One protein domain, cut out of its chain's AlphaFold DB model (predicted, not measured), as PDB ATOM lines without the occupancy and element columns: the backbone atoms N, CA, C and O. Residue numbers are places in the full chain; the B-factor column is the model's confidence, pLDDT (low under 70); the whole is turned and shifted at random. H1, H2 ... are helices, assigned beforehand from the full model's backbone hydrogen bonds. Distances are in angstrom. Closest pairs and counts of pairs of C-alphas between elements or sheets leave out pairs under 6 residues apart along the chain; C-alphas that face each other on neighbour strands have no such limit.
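Overview. This is residues 107 to 177 and 367 to 438 of the 516 residues of an uncharacterized protein of Symbiodinium microadriaticum (UniProt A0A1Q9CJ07). Two long helices, H3 and H7, cross near their middles as an X. H6 packs on H3 and H2 on H7, while H1 and H5 pack on each other beside the first halves of the long pair; the short H4 and H8 lie far out at opposite ends. The printed part has 143 residues with eight named helices, H1 to H8 in chain order, and no named strand: all helix. It is compact, with a radius of gyration of the C-alphas of 14.9 A and spans of 41 by 33 by 25 A.

Along the chain. H1, residues 107 to 116, begins at C-alpha 107 (103.677, 133.948, 106.271) and measures 14.3 A. H2 is residues 118 to 131, 19.8 A; H3, residues 143 to 167, 36.0 A; H4, residues 172 to 177. H5 is residues 369 to 379, 15.1 A; H6, residues 381 to 394, 19.9 A; H7, residues 406 to 430, 36.1 A. H8, residues 435 to 438, ends at C-alpha 438 (121.998, 141.399, 111.205).

Arrangement. H3 and H7 are the hub, touching five helices each. They touch about perpendicular, at 79 degrees; their closest C-alphas, of Val 153 and Ala 420, are 5.7 A apart. H6 touches H3 the same way at 38 degrees, only just steep, with C-alphas of Tyr 383 and Gly 154 closest at 3.7 A. H2 touches H7 the same way at 36 degrees, only just steep, with Trp 120 and Gly 417 closest, their C-alphas 3.8 A apart. H1 and H2 form a helical hairpin, as do H5 and H6. H1 touches H5, C-alphas of Phe 109 and Met 372 closest at 5.6 A. H4 touches H6, and H8 touches H2. In H1 to H7 every O i to N i+4 pair is within hydrogen-bond range; H8 is too short for one.

Size, cuts and confidence. The farthest C-alphas, of Glu 174 and Glu 437, are 44.4 A apart. Residues 178 to 366 are not printed; C-alphas 177 and 367 are 28.0 A apart. The links H2 to H3 and H6 to H7 are long. Confidence is under 70 at residues 173 to 177, 367, 397, 433 and 435 to 438.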
ATOM      1  N   ALA A 107     103.215 132.627 105.860       89.56
ATOM      2  CA  ALA A 107     103.677 133.948 106.271       89.56
ATOM      3  C   ALA A 107     103.099 134.345 107.644       89.56
ATOM      4  O   ALA A 107     103.841 134.815 108.514       89.56
ATOM      5  N   ASP A 108     101.807 134.084 107.882       88.50
ATOM      6  CA  ASP A 108     101.179 134.299 109.190       88.50
ATOM      7  C   ASP A 108     101.784 133.394 110.262       88.50
ATOM      8  O   ASP A 108     101.999 133.848 111.385       88.50
ATOM      9  N   PHE A 109     102.115 132.141 109.929       92.69
ATOM     10  CA  PHE A 109     102.810 131.216 110.830       92.69
ATOM     11  C   PHE A 109     104.124 131.824 111.328       92.69
ATOM     12  O   PHE A 109     104.369 131.877 112.535       92.69
ATOM     13  N   VAL A 110     104.936 132.370 110.419       92.75
ATOM     14  CA  VAL A 110     106.195 133.019 110.793       92.75
ATOM     15  C   VAL A 110     105.945 134.280 111.624       92.75
ATOM     16  O   VAL A 110     106.622 134.475 112.633       92.75
ATOM     17  N   LYS A 111     104.962 135.121 111.272       91.75
ATOM     18  CA  LYS A 111     104.623 136.327 112.053       91.75
ATOM     19  C   LYS A 111     104.120 135.991 113.459       91.75
ATOM     20  O   LYS A 111     104.484 136.683 114.408       91.75
ATOM     21  N   VAL A 112     103.294 134.955 113.617       87.62
ATOM     22  CA  VAL A 112     102.843 134.484 114.935       87.62
ATOM     23  C   VAL A 112     104.044 134.013 115.756       87.62
ATOM     24  O   VAL A 112     104.187 134.456 116.894       87.62
ATOM     25  N   GLY A 113     104.960 133.239 115.167       89.31
ATOM     26  CA  GLY A 113     106.201 132.823 115.829       89.31
ATOM     27  C   GLY A 113     107.086 133.997 116.252       89.31
ATOM     28  O   GLY A 113     107.535 134.051 117.393       89.31
ATOM     29  N   GLN A 114     107.254 134.999 115.381       92.06
ATOM     30  CA  GLN A 114     108.006 136.227 115.680       92.06
ATOM     31  C   GLN A 114     107.419 137.029 116.852       92.06
ATOM     32  O   GLN A 114     108.162 137.707 117.558       92.06
ATOM     33  N   ARG A 115     106.093 136.996 117.035       87.94
ATOM     34  CA  ARG A 115     105.409 137.646 118.166       87.94
ATOM     35  C   ARG A 115     105.489 136.817 119.444       87.94
ATOM     36  O   ARG A 115     105.495 137.390 120.528       87.94
ATOM     37  N   ALA A 116     105.508 135.495 119.313       84.38
ATOM     38  CA  ALA A 116     105.517 134.574 120.438       84.38
ATOM     39  C   ALA A 116     106.904 134.442 121.080       84.38
ATOM     40  O   ALA A 116     106.976 134.332 122.298       84.38
ATOM     41  N   SER A 117     107.972 134.471 120.273       90.19
ATOM     42  CA  SER A 117     109.341 134.209 120.720       90.19
ATOM     43  C   SER A 117     110.371 135.154 120.072       90.19
ATOM     44  O   SER A 117     110.492 135.201 118.841       90.19
ATOM     45  N   PRO A 118     111.183 135.876 120.872       88.19
ATOM     46  CA  PRO A 118     112.321 136.641 120.363       88.19
ATOM     47  C   PRO A 118     113.377 135.756 119.691       88.19
ATOM     48  O   PRO A 118     113.929 136.138 118.659       88.19
ATOM     49  N   HIS A 119     113.626 134.559 120.230       90.19
ATOM     50  CA  HIS A 119     114.566 133.608 119.640       90.19
ATOM     51  C   HIS A 119     114.081 133.123 118.274       90.19
ATOM     52  O   HIS A 119     114.855 133.069 117.325       90.19
ATOM     53  N   TRP A 120     112.779 132.871 118.126       92.38
ATOM     54  CA  TRP A 120     112.189 132.555 116.825       92.38
ATOM     55  C   TRP A 120     112.387 133.681 115.810       92.38
ATOM     56  O   TRP A 120     112.713 133.437 114.646       92.38
ATOM     57  N   LYS A 121     112.195 134.934 116.238       92.44
ATOM     58  CA  LYS A 121     112.416 136.101 115.380       92.44
ATOM     59  C   LYS A 121     113.868 136.183 114.909       92.44
ATOM     60  O   LYS A 121     114.090 136.389 113.717       92.44
ATOM     61  N   ASN A 122     114.823 135.993 115.815       90.00
ATOM     62  CA  ASN A 122     116.246 136.005 115.486       90.00
ATOM     63  C   ASN A 122     116.603 134.850 114.542       90.00
ATOM     64  O   ASN A 122     117.246 135.078 113.522       90.00
ATOM     65  N   ALA A 123     116.108 133.641 114.816       91.56
ATOM     66  CA  ALA A 123     116.284 132.488 113.942       91.56
ATOM     67  C   ALA A 123     115.762 132.754 112.523       91.56
ATOM     68  O   ALA A 123     116.464 132.495 111.552       91.56
ATOM     69  N   TRP A 124     114.565 133.334 112.385       93.56
ATOM     70  CA  TRP A 124     114.030 133.714 111.076       93.56
ATOM     71  C   TRP A 124     114.909 134.747 110.364       93.56
ATOM     72  O   TRP A 124     115.202 134.597 109.182       93.56
ATOM     73  N   GLN A 125     115.359 135.788 111.070       91.31
ATOM     74  CA  GLN A 125     116.226 136.811 110.484       91.31
ATOM     75  C   GLN A 125     117.544 136.218 109.989       91.31
ATOM     76  O   GLN A 125     117.933 136.467 108.849       91.31
ATOM     77  N   THR A 126     118.198 135.387 110.798       86.00
ATOM     78  CA  THR A 126     119.438 134.720 110.397       86.00
ATOM     79  C   THR A 126     119.204 133.755 109.235       86.00
ATOM     80  O   THR A 126     119.992 133.728 108.292       86.00
ATOM     81  N   TYR A 127     118.091 133.018 109.236       89.81
ATOM     82  CA  TYR A 127     117.713 132.144 108.124       89.81
ATOM     83  C   TYR A 127     117.512 132.931 106.819       89.81
ATOM     84  O   TYR A 127     118.010 132.532 105.767       89.81
ATOM     85  N   CYS A 128     116.858 134.095 106.880       91.62
ATOM     86  CA  CYS A 128     116.710 134.996 105.736       91.62
ATOM     87  C   CYS A 128     118.029 135.627 105.284       91.62
ATOM     88  O   CYS A 128     118.217 135.831 104.086       91.62
ATOM     89  N   ALA A 129     118.951 135.918 106.199       87.50
ATOM     90  CA  ALA A 129     120.279 136.403 105.835       87.50
ATOM     91  C   ALA A 129     121.088 135.338 105.075       87.50
ATOM     92  O   ALA A 129     121.762 135.669 104.105       87.50
ATOM     93  N   LEU A 130     120.968 134.067 105.473       83.31
ATOM     94  CA  LEU A 130     121.679 132.945 104.855       83.31
ATOM     95  C   LEU A 130     121.059 132.491 103.528       83.31
ATOM     96  O   LEU A 130     121.771 132.249 102.559       83.31
ATOM     97  N   TYR A 131     119.732 132.364 103.480       87.12
ATOM     98  CA  TYR A 131     119.037 131.685 102.379       87.12
ATOM     99  C   TYR A 131     118.038 132.574 101.631       87.12
ATOM    100  O   TYR A 131     117.549 132.187 100.576       87.12
ATOM    101  N   GLY A 132     117.693 133.743 102.177       84.81
ATOM    102  CA  GLY A 132     116.614 134.615 101.688       84.81
ATOM    103  C   GLY A 132     117.081 135.981 101.188       84.81
ATOM    104  O   GLY A 132     116.290 136.924 101.184       84.81
ATOM    105  N   ALA A 133     118.364 136.114 100.831       80.75
ATOM    106  CA  ALA A 133     118.980 137.358 100.355       80.75
ATOM    107  C   ALA A 133     118.771 138.573 101.290       80.75
ATOM    108  O   ALA A 133     118.693 139.712 100.835       80.75
ATOM    109  N   GLY A 134     118.639 138.343 102.603       79.12
ATOM    110  CA  GLY A 134     118.438 139.404 103.595       79.12
ATOM    111  C   GLY A 134     117.037 140.032 103.603       79.12
ATOM    112  O   GLY A 134     116.821 141.037 104.280       79.12
ATOM    113  N   VAL A 135     116.060 139.461 102.888       85.25
ATOM    114  CA  VAL A 135     114.663 139.917 102.943       85.25
ATOM    115  C   VAL A 135     113.995 139.333 104.186       85.25
ATOM    116  O   VAL A 135     113.713 138.143 104.245       85.25
ATOM    117  N   TYR A 136     113.710 140.159 105.194       89.25
ATOM    118  CA  TYR A 136     113.188 139.664 106.480       89.25
ATOM    119  C   TYR A 136     111.662 139.573 106.571       89.25
ATOM    120  O   TYR A 136     111.147 138.988 107.526       89.25
ATOM    121  N   ASP A 137     110.921 140.163 105.631       87.50
ATOM    122  CA  ASP A 137     109.459 140.176 105.686       87.50
ATOM    123  C   ASP A 137     108.865 138.840 105.199       87.50
ATOM    124  O   ASP A 137     109.013 138.513 104.023       87.50
ATOM    125  N   PRO A 138     108.156 138.070 106.051       88.00
ATOM    126  CA  PRO A 138     107.580 136.784 105.668       88.00
ATOM    127  C   PRO A 138     106.631 136.849 104.470       88.00
ATOM    128  O   PRO A 138     106.576 135.890 103.715       88.00
ATOM    129  N   PHE A 139     105.927 137.961 104.243       89.62
ATOM    130  CA  PHE A 139     105.013 138.100 103.098       89.62
ATOM    131  C   PHE A 139     105.725 138.290 101.750       89.62
ATOM    132  O   PHE A 139     105.072 138.326 100.710       89.62
ATOM    133  N   LYS A 140     107.052 138.443 101.756       86.12
ATOM    134  CA  LYS A 140     107.875 138.543 100.543       86.12
ATOM    135  C   LYS A 140     108.429 137.199 100.083       86.12
ATOM    136  O   LYS A 140     109.042 137.146  99.023       86.12
ATOM    137  N   HIS A 141     108.206 136.149 100.864       85.69
ATOM    138  CA  HIS A 141     108.639 134.793 100.561       85.69
ATOM    139  C   HIS A 141     107.451 133.935 100.140       85.69
ATOM    140  O   HIS A 141     106.310 134.239 100.488       85.69
ATOM    141  N   ASP A 142     107.726 132.875  99.388       89.31
ATOM    142  CA  ASP A 142     106.718 131.910  98.963       89.31
ATOM    143  C   ASP A 142     106.544 130.758  99.966       89.31
ATOM    144  O   ASP A 142     107.378 130.517 100.843       89.31
ATOM    145  N   ASP A 143     105.457 130.005  99.799       87.56
ATOM    146  CA  ASP A 143     105.115 128.873 100.663       87.56
ATOM    147  C   ASP A 143     106.220 127.811 100.741       87.56
ATOM    148  O   ASP A 143     106.337 127.103 101.745       87.56
ATOM    149  N   THR A 144     107.003 127.640  99.672       89.12
ATOM    150  CA  THR A 144     108.114 126.682  99.648       89.12
ATOM    151  C   THR A 144     109.245 127.112 100.570       89.12
ATOM    152  O   THR A 144     109.750 126.280 101.325       89.12
ATOM    153  N   TYR A 145     109.577 128.400 100.583       92.75
ATOM    154  CA  TYR A 145     110.582 128.975 101.465       92.75
ATOM    155  C   TYR A 145     110.147 128.954 102.936       92.75
ATOM    156  O   TYR A 145     110.929 128.625 103.829       92.75
ATOM    157  N   HIS A 146     108.873 129.237 103.235       93.81
ATOM    158  CA  HIS A 146     108.404 129.097 104.618       93.81
ATOM    159  C   HIS A 146     108.454 127.645 105.087       93.81
ATOM    160  O   HIS A 146     108.862 127.386 106.217       93.81
ATOM    161  N   LYS A 147     108.069 126.686 104.235       91.06
ATOM    162  CA  LYS A 147     108.144 125.257 104.567       91.06
ATOM    163  C   LYS A 147     109.577 124.804 104.818       91.06
ATOM    164  O   LYS A 147     109.770 124.037 105.754       91.06
ATOM    165  N   SER A 148     110.562 125.287 104.057       92.19
ATOM    166  CA  SER A 148     111.967 124.934 104.299       92.19
ATOM    167  C   SER A 148     112.461 125.448 105.651       92.19
ATOM    168  O   SER A 148     113.158 124.726 106.358       92.19
ATOM    169  N   PHE A 149     112.045 126.649 106.067       95.25
ATOM    170  CA  PHE A 149     112.326 127.141 107.416       95.25
ATOM    171  C   PHE A 149     111.635 126.299 108.497       95.25
ATOM    172  O   PHE A 149     112.268 125.921 109.480       95.25
ATOM    173  N   ILE A 150     110.348 125.976 108.315       94.81
ATOM    174  CA  ILE A 150     109.575 125.153 109.262       94.81
ATOM    175  C   ILE A 150     110.201 123.765 109.426       94.81
ATOM    176  O   ILE A 150     110.256 123.237 110.536       94.81
ATOM    177  N   ASP A 151     110.660 123.177 108.324       92.12
ATOM    178  CA  ASP A 151     111.306 121.874 108.327       92.12
ATOM    179  C   ASP A 151     112.672 121.931 109.012       92.12
ATOM    180  O   ASP A 151     112.926 121.120 109.896       92.12
ATOM    181  N   TYR A 152     113.477 122.957 108.722       93.44
ATOM    182  CA  TYR A 152     114.765 123.193 109.374       93.44
ATOM    183  C   TYR A 152     114.642 123.294 110.903       93.44
ATOM    184  O   TYR A 152     115.326 122.581 111.639       93.44
ATOM    185  N   VAL A 153     113.736 124.143 111.405       93.69
ATOM    186  CA  VAL A 153     113.535 124.275 112.861       93.69
ATOM    187  C   VAL A 153     112.931 123.005 113.465       93.69
ATOM    188  O   VAL A 153     113.250 122.642 114.598       93.69
ATOM    189  N   GLY A 154     112.085 122.303 112.706       90.75
ATOM    190  CA  GLY A 154     111.512 121.023 113.102       90.75
ATOM    191  C   GLY A 154     112.562 119.920 113.219       90.75
ATOM    192  O   GLY A 154     112.505 119.133 114.160       90.75
ATOM    193  N   GLU A 155     113.521 119.859 112.298       90.56
ATOM    194  CA  GLU A 155     114.587 118.858 112.270       90.56
ATOM    195  C   GLU A 155     115.545 119.038 113.446       90.56
ATOM    196  O   GLU A 155     115.788 118.085 114.191       90.56
ATOM    197  N   LEU A 156     116.012 120.269 113.678       90.19
ATOM    198  CA  LEU A 156     116.861 120.590 114.827       90.19
ATOM    199  C   LEU A 156     116.205 120.172 116.144       90.19
ATOM    200  O   LEU A 156     116.835 119.540 116.993       90.19
ATOM    201  N   ALA A 157     114.921 120.485 116.295       89.88
ATOM    202  CA  ALA A 157     114.179 120.154 117.497       89.88
ATOM    203  C   ALA A 157     113.875 118.665 117.625       89.88
ATOM    204  O   ALA A 157     113.975 118.125 118.723       89.88
ATOM    205  N   ALA A 158     113.538 117.979 116.532       88.31
ATOM    206  CA  ALA A 158     113.322 116.539 116.554       88.31
ATOM    207  C   ALA A 158     114.602 115.813 116.986       88.31
ATOM    208  O   ALA A 158     114.536 114.938 117.849       88.31
ATOM    209  N   ASN A 159     115.759 116.218 116.462       88.75
ATOM    210  CA  ASN A 159     117.050 115.630 116.812       88.75
ATOM    211  C   ASN A 159     117.433 115.929 118.271       88.75
ATOM    212  O   ASN A 159     117.757 115.007 119.022       88.75
ATOM    213  N   GLY A 160     117.328 117.192 118.701       87.44
ATOM    214  CA  GLY A 160     117.636 117.598 120.076       87.44
ATOM    215  C   GLY A 160     116.737 116.927 121.117       87.44
ATOM    216  O   GLY A 160     117.225 116.371 122.102       87.44
ATOM    217  N   LEU A 161     115.424 116.906 120.879       87.38
ATOM    218  CA  LEU A 161     114.457 116.286 121.789       87.38
ATOM    219  C   LEU A 161     114.560 114.764 121.801       87.38
ATOM    220  O   LEU A 161     114.350 114.162 122.850       87.38
ATOM    221  N   SER A 162     114.906 114.134 120.674       86.12
ATOM    222  CA  SER A 162     115.100 112.682 120.629       86.12
ATOM    223  C   SER A 162     116.239 112.239 121.548       86.12
ATOM    224  O   SER A 162     116.091 111.261 122.274       86.12
ATOM    225  N   GLY A 163     117.346 112.989 121.595       84.06
ATOM    226  CA  GLY A 163     118.448 112.698 122.520       84.06
ATOM    227  C   GLY A 163     118.023 112.761 123.993       84.06
ATOM    228  O   GLY A 163     118.386 111.888 124.783       84.06
ATOM    229  N   ILE A 164     117.202 113.753 124.351       84.56
ATOM    230  CA  ILE A 164     116.670 113.920 125.714       84.56
ATOM    231  C   ILE A 164     115.646 112.826 126.047       84.56
ATOM    232  O   ILE A 164     115.648 112.280 127.145       84.56
ATOM    233  N   ALA A 165     114.777 112.469 125.103       82.81
ATOM    234  CA  ALA A 165     113.787 111.417 125.306       82.81
ATOM    235  C   ALA A 165     114.445 110.050 125.539       82.81
ATOM    236  O   ALA A 165     114.069 109.348 126.477       82.81
ATOM    237  N   VAL A 166     115.481 109.707 124.766       84.75
ATOM    238  CA  VAL A 166     116.251 108.469 124.975       84.75
ATOM    239  C   VAL A 166     116.918 108.460 126.351       84.75
ATOM    240  O   VAL A 166     116.861 107.443 127.042       84.75
ATOM    241  N   SER A 167     117.505 109.580 126.789       82.25
ATOM    242  CA  SER A 167     118.172 109.642 128.098       82.25
ATOM    243  C   SER A 167     117.204 109.530 129.281       82.25
ATOM    244  O   SER A 167     117.591 109.039 130.339       82.25
ATOM    245  N   GLN A 168     115.936 109.906 129.099       83.38
ATOM    246  CA  GLN A 168     114.869 109.733 130.092       83.38
ATOM    247  C   GLN A 168     114.137 108.383 129.982       83.38
ATOM    248  O   GLN A 168     113.152 108.158 130.683       83.38
ATOM    249  N   GLY A 169     114.602 107.472 129.119       79.69
ATOM    250  CA  GLY A 169     113.997 106.150 128.933       79.69
ATOM    251  C   GLY A 169     112.660 106.171 128.186       79.69
ATOM    252  O   GLY A 169     111.892 105.214 128.267       79.69
ATOM    253  N   ILE A 170     112.362 107.250 127.458       78.31
ATOM    254  CA  ILE A 170     111.139 107.397 126.671       78.31
ATOM    255  C   ILE A 170     111.337 106.750 125.295       78.31
ATOM    256  O   ILE A 170     112.209 107.148 124.521       78.31
ATOM    257  N   ASN A 171     110.492 105.772 124.954       77.06
ATOM    258  CA  ASN A 171     110.540 105.099 123.657       77.06
ATOM    259  C   ASN A 171     109.860 105.937 122.556       77.06
ATOM    260  O   ASN A 171     108.634 105.977 122.430       77.06
ATOM    261  N   ILE A 172     110.671 106.590 121.726       70.19
ATOM    262  CA  ILE A 172     110.222 107.484 120.647       70.19
ATOM    263  C   ILE A 172     109.469 106.725 119.540       70.19
ATOM    264  O   ILE A 172     108.505 107.252 118.975       70.19
ATOM    265  N   GLU A 173     109.870 105.487 119.232       69.12
ATOM    266  CA  GLU A 173     109.220 104.674 118.194       69.12
ATOM    267  C   GLU A 173     107.777 104.334 118.580       69.12
ATOM    268  O   GLU A 173     106.875 104.361 117.742       69.12
ATOM    269  N   GLU A 174     107.526 104.100 119.869       66.56
ATOM    270  CA  GLU A 174     106.189 103.805 120.376       66.56
ATOM    271  C   GLU A 174     105.267 105.034 120.323       66.56
ATOM    272  O   GLU A 174     104.111 104.941 119.900       66.56
ATOM    273  N   ILE A 175     105.781 106.214 120.675       64.44
ATOM    274  CA  ILE A 175     105.002 107.461 120.711       64.44
ATOM    275  C   ILE A 175     104.681 107.951 119.293       64.44
ATOM    276  O   ILE A 175     103.549 108.350 118.994       64.44
ATOM    277  N   THR A 176     105.654 107.886 118.383       61.16
ATOM    278  CA  THR A 176     105.443 108.265 116.980       61.16
ATOM    279  C   THR A 176     104.494 107.291 116.269       61.16
ATOM    280  O   THR A 176     103.669 107.734 115.461       61.16
ATOM    281  N   ALA A 177     104.512 106.001 116.632       58.06
ATOM    282  CA  ALA A 177     103.563 104.996 116.151       58.06
ATOM    283  C   ALA A 177     102.129 105.206 116.674       58.06
ATOM    284  O   ALA A 177     101.184 105.027 115.911       58.06
ATOM    285  N   GLY A 367      94.904 132.772 113.721       55.69
ATOM    286  CA  GLY A 367      94.835 131.499 114.429       55.69
ATOM    287  C   GLY A 367      95.800 131.546 115.613       55.69
ATOM    288  O   GLY A 367      96.948 131.975 115.460       55.69
ATOM    289  N   GLY A 368      95.314 131.189 116.802       79.19
ATOM    290  CA  GLY A 368      96.090 131.283 118.040       79.19
ATOM    291  C   GLY A 368      97.347 130.407 117.995       79.19
ATOM    292  O   GLY A 368      97.570 129.658 117.044       79.19
ATOM    293  N   LEU A 369      98.174 130.422 119.045       85.38
ATOM    294  CA  LEU A 369      99.405 129.609 119.065       85.38
ATOM    295  C   LEU A 369      99.151 128.111 118.809       85.38
ATOM    296  O   LEU A 369      99.965 127.441 118.178       85.38
ATOM    297  N   SER A 370      97.988 127.592 119.214       88.69
ATOM    298  CA  SER A 370      97.547 126.234 118.864       88.69
ATOM    299  C   SER A 370      97.434 126.024 117.347       88.69
ATOM    300  O   SER A 370      97.857 124.989 116.834       88.69
ATOM    301  N   ASP A 371      96.887 126.989 116.606       87.31
ATOM    302  CA  ASP A 371      96.748 126.893 115.150       87.31
ATOM    303  C   ASP A 371      98.093 127.037 114.442       87.31
ATOM    304  O   ASP A 371      98.306 126.379 113.420       87.31
ATOM    305  N   MET A 372      99.026 127.800 115.023       90.06
ATOM    306  CA  MET A 372     100.428 127.804 114.606       90.06
ATOM    307  C   MET A 372     101.021 126.405 114.693       90.06
ATOM    308  O   MET A 372     101.457 125.870 113.675       90.06
ATOM    309  N   VAL A 373     100.941 125.752 115.852       91.94
ATOM    310  CA  VAL A 373     101.470 124.393 116.010       91.94
ATOM    311  C   VAL A 373     100.786 123.414 115.052       91.94
ATOM    312  O   VAL A 373     101.471 122.644 114.383       91.94
ATOM    313  N   LYS A 374      99.456 123.472 114.897       90.56
ATOM    314  CA  LYS A 374      98.728 122.621 113.937       90.56
ATOM    315  C   LYS A 374      99.165 122.867 112.491       90.56
ATOM    316  O   LYS A 374      99.232 121.929 111.699       90.56
ATOM    317  N   THR A 375      99.465 124.110 112.130       88.19
ATOM    318  CA  THR A 375      99.975 124.457 110.798       88.19
ATOM    319  C   THR A 375     101.383 123.908 110.595       88.19
ATOM    320  O   THR A 375     101.614 123.244 109.587       88.19
ATOM    321  N   GLY A 376     102.274 124.047 111.580       88.94
ATOM    322  CA  GLY A 376     103.606 123.432 111.553       88.94
ATOM    323  C   GLY A 376     103.547 121.902 111.461       88.94
ATOM    324  O   GLY A 376     104.232 121.300 110.639       88.94
ATOM    325  N   GLN A 377     102.634 121.266 112.205       90.44
ATOM    326  CA  GLN A 377     102.385 119.820 112.141       90.44
ATOM    327  C   GLN A 377     101.925 119.347 110.754       90.44
ATOM    328  O   GLN A 377     102.196 118.202 110.382       90.44
ATOM    329  N   ARG A 378     101.184 120.172 110.003       86.88
ATOM    330  CA  ARG A 378     100.776 119.871 108.620       86.88
ATOM    331  C   ARG A 378     101.894 120.154 107.617       86.88
ATOM    332  O   ARG A 378     101.969 119.459 106.610       86.88
ATOM    333  N   ALA A 379     102.735 121.144 107.900       82.12
ATOM    334  CA  ALA A 379     103.803 121.603 107.020       82.12
ATOM    335  C   ALA A 379     105.019 120.667 107.002       82.12
ATOM    336  O   ALA A 379     105.553 120.404 105.930       82.12
ATOM    337  N   SER A 380     105.437 120.167 108.170       89.56
ATOM    338  CA  SER A 380     106.663 119.377 108.321       89.56
ATOM    339  C   SER A 380     106.449 118.142 109.198       89.56
ATOM    340  O   SER A 380     105.845 118.187 110.277       89.56
ATOM    341  N   TYR A 381     106.992 117.015 108.729       87.19
ATOM    342  CA  TYR A 381     107.073 115.780 109.506       87.19
ATOM    343  C   TYR A 381     107.995 115.938 110.721       87.19
ATOM    344  O   TYR A 381     107.644 115.493 111.818       87.19
ATOM    345  N   HIS A 382     109.140 116.600 110.541       88.25
ATOM    346  CA  HIS A 382     110.090 116.856 111.616       88.25
ATOM    347  C   HIS A 382     109.473 117.749 112.694       88.25
ATOM    348  O   HIS A 382     109.526 117.407 113.872       88.25
ATOM    349  N   TYR A 383     108.748 118.797 112.297       91.69
ATOM    350  CA  TYR A 383     108.024 119.662 113.230       91.69
ATOM    351  C   TYR A 383     106.970 118.892 114.042       91.69
ATOM    352  O   TYR A 383     106.896 119.010 115.265       91.69
ATOM    353  N   ARG A 384     106.171 118.038 113.386       89.44
ATOM    354  CA  ARG A 384     105.191 117.178 114.073       89.44
ATOM    355  C   ARG A 384     105.855 116.225 115.069       89.44
ATOM    356  O   ARG A 384     105.329 116.017 116.163       89.44
ATOM    357  N   THR A 385     106.988 115.648 114.685       85.81
ATOM    358  CA  THR A 385     107.760 114.730 115.527       85.81
ATOM    359  C   THR A 385     108.322 115.464 116.741       85.81
ATOM    360  O   THR A 385     108.089 115.030 117.867       85.81
ATOM    361  N   ALA A 386     108.946 116.627 116.536       88.69
ATOM    362  CA  ALA A 386     109.437 117.487 117.606       88.69
ATOM    363  C   ALA A 386     108.326 117.849 118.603       88.69
ATOM    364  O   ALA A 386     108.503 117.683 119.805       88.69
ATOM    365  N   TRP A 387     107.153 118.266 118.118       92.19
ATOM    366  CA  TRP A 387     106.009 118.571 118.983       92.19
ATOM    367  C   TRP A 387     105.546 117.364 119.804       92.19
ATOM    368  O   TRP A 387     105.262 117.484 120.994       92.19
ATOM    369  N   THR A 388     105.484 116.193 119.173       88.94
ATOM    370  CA  THR A 388     105.059 114.947 119.821       88.94
ATOM    371  C   THR A 388     106.012 114.563 120.956       88.94
ATOM    372  O   THR A 388     105.569 114.252 122.061       88.94
ATOM    373  N   ILE A 389     107.323 114.641 120.715       83.00
ATOM    374  CA  ILE A 389     108.338 114.350 121.734       83.00
ATOM    375  C   ILE A 389     108.302 115.411 122.843       83.00
ATOM    376  O   ILE A 389     108.341 115.070 124.021       83.00
ATOM    377  N   TYR A 390     108.143 116.688 122.487       87.75
ATOM    378  CA  TYR A 390     108.008 117.774 123.459       87.75
ATOM    379  C   TYR A 390     106.796 117.574 124.384       87.75
ATOM    380  O   TYR A 390     106.903 117.728 125.599       87.75
ATOM    381  N   CYS A 391     105.651 117.154 123.836       88.62
ATOM    382  CA  CYS A 391     104.465 116.819 124.625       88.62
ATOM    383  C   CYS A 391     104.680 115.594 125.520       88.62
ATOM    384  O   CYS A 391     104.155 115.562 126.631       88.62
ATOM    385  N   ALA A 392     105.437 114.595 125.067       85.12
ATOM    386  CA  ALA A 392     105.776 113.435 125.887       85.12
ATOM    387  C   ALA A 392     106.680 113.805 127.074       85.12
ATOM    388  O   ALA A 392     106.449 113.321 128.178       85.12
ATOM    389  N   LEU A 393     107.651 114.695 126.854       81.75
ATOM    390  CA  LEU A 393     108.602 115.144 127.875       81.75
ATOM    391  C   LEU A 393     107.977 116.105 128.893       81.75
ATOM    392  O   LEU A 393     108.181 115.955 130.094       81.75
ATOM    393  N   TYR A 394     107.214 117.095 128.421       86.00
ATOM    394  CA  TYR A 394     106.793 118.231 129.251       86.00
ATOM    395  C   TYR A 394     105.269 118.382 129.380       86.00
ATOM    396  O   TYR A 394     104.795 119.101 130.254       86.00
ATOM    397  N   GLY A 395     104.487 117.718 128.522       81.06
ATOM    398  CA  GLY A 395     103.044 117.950 128.345       81.06
ATOM    399  C   GLY A 395     102.139 116.757 128.674       81.06
ATOM    400  O   GLY A 395     101.004 116.697 128.191       81.06
ATOM    401  N   ALA A 396     102.626 115.780 129.446       75.19
ATOM    402  CA  ALA A 396     101.896 114.558 129.810       75.19
ATOM    403  C   ALA A 396     101.355 113.747 128.605       75.19
ATOM    404  O   ALA A 396     100.317 113.090 128.701       75.19
ATOM    405  N   GLY A 397     102.025 113.820 127.448       68.81
ATOM    406  CA  GLY A 397     101.723 113.024 126.250       68.81
ATOM    407  C   GLY A 397     100.493 113.460 125.443       68.81
ATOM    408  O   GLY A 397     100.120 112.789 124.479       68.81
ATOM    409  N   LYS A 398      99.840 114.578 125.788       80.31
ATOM    410  CA  LYS A 398      98.711 115.105 125.001       80.31
ATOM    411  C   LYS A 398      99.234 115.792 123.740       80.31
ATOM    412  O   LYS A 398      99.809 116.863 123.825       80.31
ATOM    413  N   ASN A 399      98.994 115.220 122.563       82.44
ATOM    414  CA  ASN A 399      99.546 115.759 121.309       82.44
ATOM    415  C   ASN A 399      98.696 116.860 120.646       82.44
ATOM    416  O   ASN A 399      99.156 117.481 119.689       82.44
ATOM    417  N   ASP A 400      97.475 117.119 121.125       83.62
ATOM    418  CA  ASP A 400      96.607 118.181 120.594       83.62
ATOM    419  C   ASP A 400      97.008 119.557 121.164       83.62
ATOM    420  O   ASP A 400      96.854 119.770 122.371       83.62
ATOM    421  N   PRO A 401      97.468 120.515 120.333       85.25
ATOM    422  CA  PRO A 401      97.851 121.852 120.791       85.25
ATOM    423  C   PRO A 401      96.715 122.628 121.461       85.25
ATOM    424  O   PRO A 401      96.978 123.434 122.344       85.25
ATOM    425  N   ALA A 402      95.451 122.353 121.119       85.06
ATOM    426  CA  ALA A 402      94.305 123.025 121.738       85.06
ATOM    427  C   ALA A 402      94.047 122.575 123.189       85.06
ATOM    428  O   ALA A 402      93.191 123.135 123.871       85.06
ATOM    429  N   LYS A 403      94.748 121.535 123.660       83.44
ATOM    430  CA  LYS A 403      94.667 121.035 125.040       83.44
ATOM    431  C   LYS A 403      95.736 121.620 125.959       83.44
ATOM    432  O   LYS A 403      95.697 121.325 127.152       83.44
ATOM    433  N   HIS A 404      96.654 122.414 125.416       82.81
ATOM    434  CA  HIS A 404      97.716 123.079 126.164       82.81
ATOM    435  C   HIS A 404      97.413 124.561 126.330       82.81
ATOM    436  O   HIS A 404      96.732 125.161 125.497       82.81
ATOM    437  N   ASP A 405      97.903 125.146 127.419       86.69
ATOM    438  CA  ASP A 405      97.774 126.578 127.645       86.69
ATOM    439  C   ASP A 405      98.760 127.368 126.772       86.69
ATOM    440  O   ASP A 405      99.724 126.845 126.208       86.69
ATOM    441  N   GLU A 406      98.508 128.669 126.635       82.25
ATOM    442  CA  GLU A 406      99.318 129.512 125.758       82.25
ATOM    443  C   GLU A 406     100.783 129.583 126.219       82.25
ATOM    444  O   GLU A 406     101.686 129.645 125.388       82.25
ATOM    445  N   LYS A 407     101.037 129.515 127.534       86.88
ATOM    446  CA  LYS A 407     102.394 129.535 128.097       86.88
ATOM    447  C   LYS A 407     103.195 128.300 127.697       86.88
ATOM    448  O   LYS A 407     104.349 128.450 127.306       86.88
ATOM    449  N   PHE A 408     102.591 127.112 127.736       90.62
ATOM    450  CA  PHE A 408     103.243 125.886 127.285       90.62
ATOM    451  C   PHE A 408     103.619 125.958 125.802       90.62
ATOM    452  O   PHE A 408     104.744 125.632 125.424       90.62
ATOM    453  N   ILE A 409     102.708 126.452 124.957       91.75
ATOM    454  CA  ILE A 409     102.982 126.580 123.522       91.75
ATOM    455  C   ILE A 409     104.069 127.634 123.259       91.75
ATOM    456  O   ILE A 409     104.943 127.398 122.427       91.75
ATOM    457  N   ARG A 410     104.078 128.761 123.986       88.81
ATOM    458  CA  ARG A 410     105.183 129.737 123.914       88.81
ATOM    459  C   ARG A 410     106.517 129.106 124.305       88.81
ATOM    460  O   ARG A 410     107.476 129.274 123.566       88.81
ATOM    461  N   GLY A 411     106.551 128.311 125.377       89.50
ATOM    462  CA  GLY A 411     107.756 127.590 125.799       89.50
ATOM    463  C   GLY A 411     108.301 126.641 124.726       89.50
ATOM    464  O   GLY A 411     109.510 126.575 124.515       89.50
ATOM    465  N   TYR A 412     107.423 125.960 123.984       93.12
ATOM    466  CA  TYR A 412     107.835 125.163 122.827       93.12
ATOM    467  C   TYR A 412     108.434 126.026 121.709       93.12
ATOM    468  O   TYR A 412     109.478 125.684 121.160       93.12
ATOM    469  N   LEU A 413     107.797 127.151 121.372       93.56
ATOM    470  CA  LEU A 413     108.284 128.058 120.329       93.56
ATOM    471  C   LEU A 413     109.614 128.726 120.705       93.56
ATOM    472  O   LEU A 413     110.463 128.889 119.831       93.56
ATOM    473  N   ASP A 414     109.809 129.066 121.979       90.88
ATOM    474  CA  ASP A 414     111.084 129.557 122.505       90.88
ATOM    475  C   ASP A 414     112.179 128.499 122.381       90.88
ATOM    476  O   ASP A 414     113.240 128.796 121.839       90.88
ATOM    477  N   TYR A 415     111.893 127.251 122.763       91.94
ATOM    478  CA  TYR A 415     112.823 126.135 122.585       91.94
ATOM    479  C   TYR A 415     113.212 125.927 121.111       91.94
ATOM    480  O   TYR A 415     114.394 125.789 120.788       91.94
ATOM    481  N   LEU A 416     112.233 125.955 120.195       91.38
ATOM    482  CA  LEU A 416     112.494 125.885 118.752       91.38
ATOM    483  C   LEU A 416     113.372 127.050 118.280       91.38
ATOM    484  O   LEU A 416     114.324 126.848 117.526       91.38
ATOM    485  N   GLY A 417     113.043 128.267 118.714       88.12
ATOM    486  CA  GLY A 417     113.768 129.476 118.354       88.12
ATOM    487  C   GLY A 417     115.206 129.476 118.863       88.12
ATOM    488  O   GLY A 417     116.104 129.900 118.138       88.12
ATOM    489  N   GLU A 418     115.445 129.000 120.083       89.75
ATOM    490  CA  GLU A 418     116.773 128.931 120.693       89.75
ATOM    491  C   GLU A 418     117.667 127.936 119.947       89.75
ATOM    492  O   GLU A 418     118.767 128.294 119.520       89.75
ATOM    493  N   LEU A 419     117.166 126.722 119.691       89.38
ATOM    494  CA  LEU A 419     117.890 125.726 118.899       89.38
ATOM    495  C   LEU A 419     118.217 126.240 117.498       89.38
ATOM    496  O   LEU A 419     119.347 126.090 117.030       89.38
ATOM    497  N   ALA A 420     117.242 126.864 116.838       88.81
ATOM    498  CA  ALA A 420     117.429 127.418 115.508       88.81
ATOM    499  C   ALA A 420     118.425 128.584 115.510       88.81
ATOM    500  O   ALA A 420     119.279 128.652 114.633       88.81
ATOM    501  N   THR A 421     118.374 129.469 116.510       88.19
ATOM    502  CA  THR A 421     119.334 130.575 116.653       88.19
ATOM    503  C   THR A 421     120.750 130.038 116.831       88.19
ATOM    504  O   THR A 421     121.657 130.486 116.135       88.19
ATOM    505  N   ASN A 422     120.939 129.044 117.702       87.75
ATOM    506  CA  ASN A 422     122.249 128.453 117.961       87.75
ATOM    507  C   ASN A 422     122.797 127.730 116.720       87.75
ATOM    508  O   ASN A 422     123.928 127.988 116.310       87.75
ATOM    509  N   GLY A 423     121.979 126.891 116.073       86.38
ATOM    510  CA  GLY A 423     122.368 126.172 114.857       86.38
ATOM    511  C   GLY A 423     122.710 127.112 113.698       86.38
ATOM    512  O   GLY A 423     123.744 126.952 113.049       86.38
ATOM    513  N   LEU A 424     121.885 128.137 113.470       86.38
ATOM    514  CA  LEU A 424     122.125 129.128 112.420       86.38
ATOM    515  C   LEU A 424     123.311 130.034 112.741       86.38
ATOM    516  O   LEU A 424     124.035 130.407 111.822       86.38
ATOM    517  N   SER A 425     123.551 130.359 114.014       82.94
ATOM    518  CA  SER A 425     124.731 131.122 114.428       82.94
ATOM    519  C   SER A 425     126.014 130.383 114.063       82.94
ATOM    520  O   SER A 425     126.928 130.994 113.518       82.94
ATOM    521  N   THR A 426     126.085 129.070 114.298       84.12
ATOM    522  CA  THR A 426     127.257 128.266 113.919       84.12
ATOM    523  C   THR A 426     127.485 128.264 112.404       84.12
ATOM    524  O   THR A 426     128.622 128.406 111.952       84.12
ATOM    525  N   ILE A 427     126.415 128.143 111.613       82.81
ATOM    526  CA  ILE A 427     126.488 128.154 110.143       82.81
ATOM    527  C   ILE A 427     126.889 129.541 109.621       82.81
ATOM    528  O   ILE A 427     127.711 129.658 108.719       82.81
ATOM    529  N   ALA A 428     126.343 130.607 110.192       78.94
ATOM    530  CA  ALA A 428     126.673 131.961 109.777       78.94
ATOM    531  C   ALA A 428     128.117 132.339 110.129       78.94
ATOM    532  O   ALA A 428     128.811 132.919 109.294       78.94
ATOM    533  N   SER A 429     128.612 131.941 111.307       79.69
ATOM    534  CA  SER A 429     130.021 132.123 111.669       79.69
ATOM    535  C   SER A 429     130.961 131.390 110.710       79.69
ATOM    536  O   SER A 429     131.989 131.947 110.334       79.69
ATOM    537  N   SER A 430     130.613 130.175 110.266       78.69
ATOM    538  CA  SER A 430     131.447 129.429 109.310       78.69
ATOM    539  C   SER A 430     131.448 130.032 107.902       78.69
ATOM    540  O   SER A 430     132.415 129.854 107.165       78.69
ATOM    541  N   GLN A 431     130.415 130.796 107.543       77.75
ATOM    542  CA  GLN A 431     130.315 131.524 106.273       77.75
ATOM    543  C   GLN A 431     130.827 132.973 106.354       77.75
ATOM    544  O   GLN A 431     130.725 133.715 105.379       77.75
ATOM    545  N   GLY A 432     131.386 133.392 107.497       72.19
ATOM    546  CA  GLY A 432     131.908 134.749 107.693       72.19
ATOM    547  C   GLY A 432     130.828 135.834 107.800       72.19
ATOM    548  O   GLY A 432     131.121 137.012 107.613       72.19
ATOM    549  N   ILE A 433     129.582 135.454 108.096       69.06
ATOM    550  CA  ILE A 433     128.449 136.369 108.251       69.06
ATOM    551  C   ILE A 433     128.372 136.834 109.711       69.06
ATOM    552  O   ILE A 433     128.222 136.024 110.628       69.06
ATOM    553  N   ASN A 434     128.454 138.149 109.941       70.12
ATOM    554  CA  ASN A 434     128.369 138.729 111.281       70.12
ATOM    555  C   ASN A 434     126.901 138.830 111.755       70.12
ATOM    556  O   ASN A 434     126.135 139.683 111.303       70.12
ATOM    557  N   LEU A 435     126.506 137.954 112.686       62.81
ATOM    558  CA  LEU A 435     125.145 137.890 113.242       62.81
ATOM    559  C   LEU A 435     124.750 139.101 114.092       62.81
ATOM    560  O   LEU A 435     123.567 139.452 114.148       62.81
ATOM    561  N   GLU A 436     125.714 139.719 114.776       61.75
ATOM    562  CA  GLU A 436     125.452 140.881 115.628       61.75
ATOM    563  C   GLU A 436     125.005 142.070 114.776       61.75
ATOM    564  O   GLU A 436     124.113 142.815 115.171       61.75
ATOM    565  N   GLU A 437     125.527 142.195 113.553       60.41
ATOM    566  CA  GLU A 437     125.118 143.236 112.610       60.41
ATOM    567  C   GLU A 437     123.703 142.999 112.057       60.41
ATOM    568  O   GLU A 437     122.909 143.933 111.987       60.41
ATOM    569  N   ILE A 438     123.329 141.754 111.740       60.66
ATOM    570  CA  ILE A 438     121.998 141.399 111.205       60.66
ATOM    571  C   ILE A 438     120.892 141.609 112.245       60.66
ATOM    572  O   ILE A 438     119.845 142.192 111.946       60.66
TER     573      ILE A 438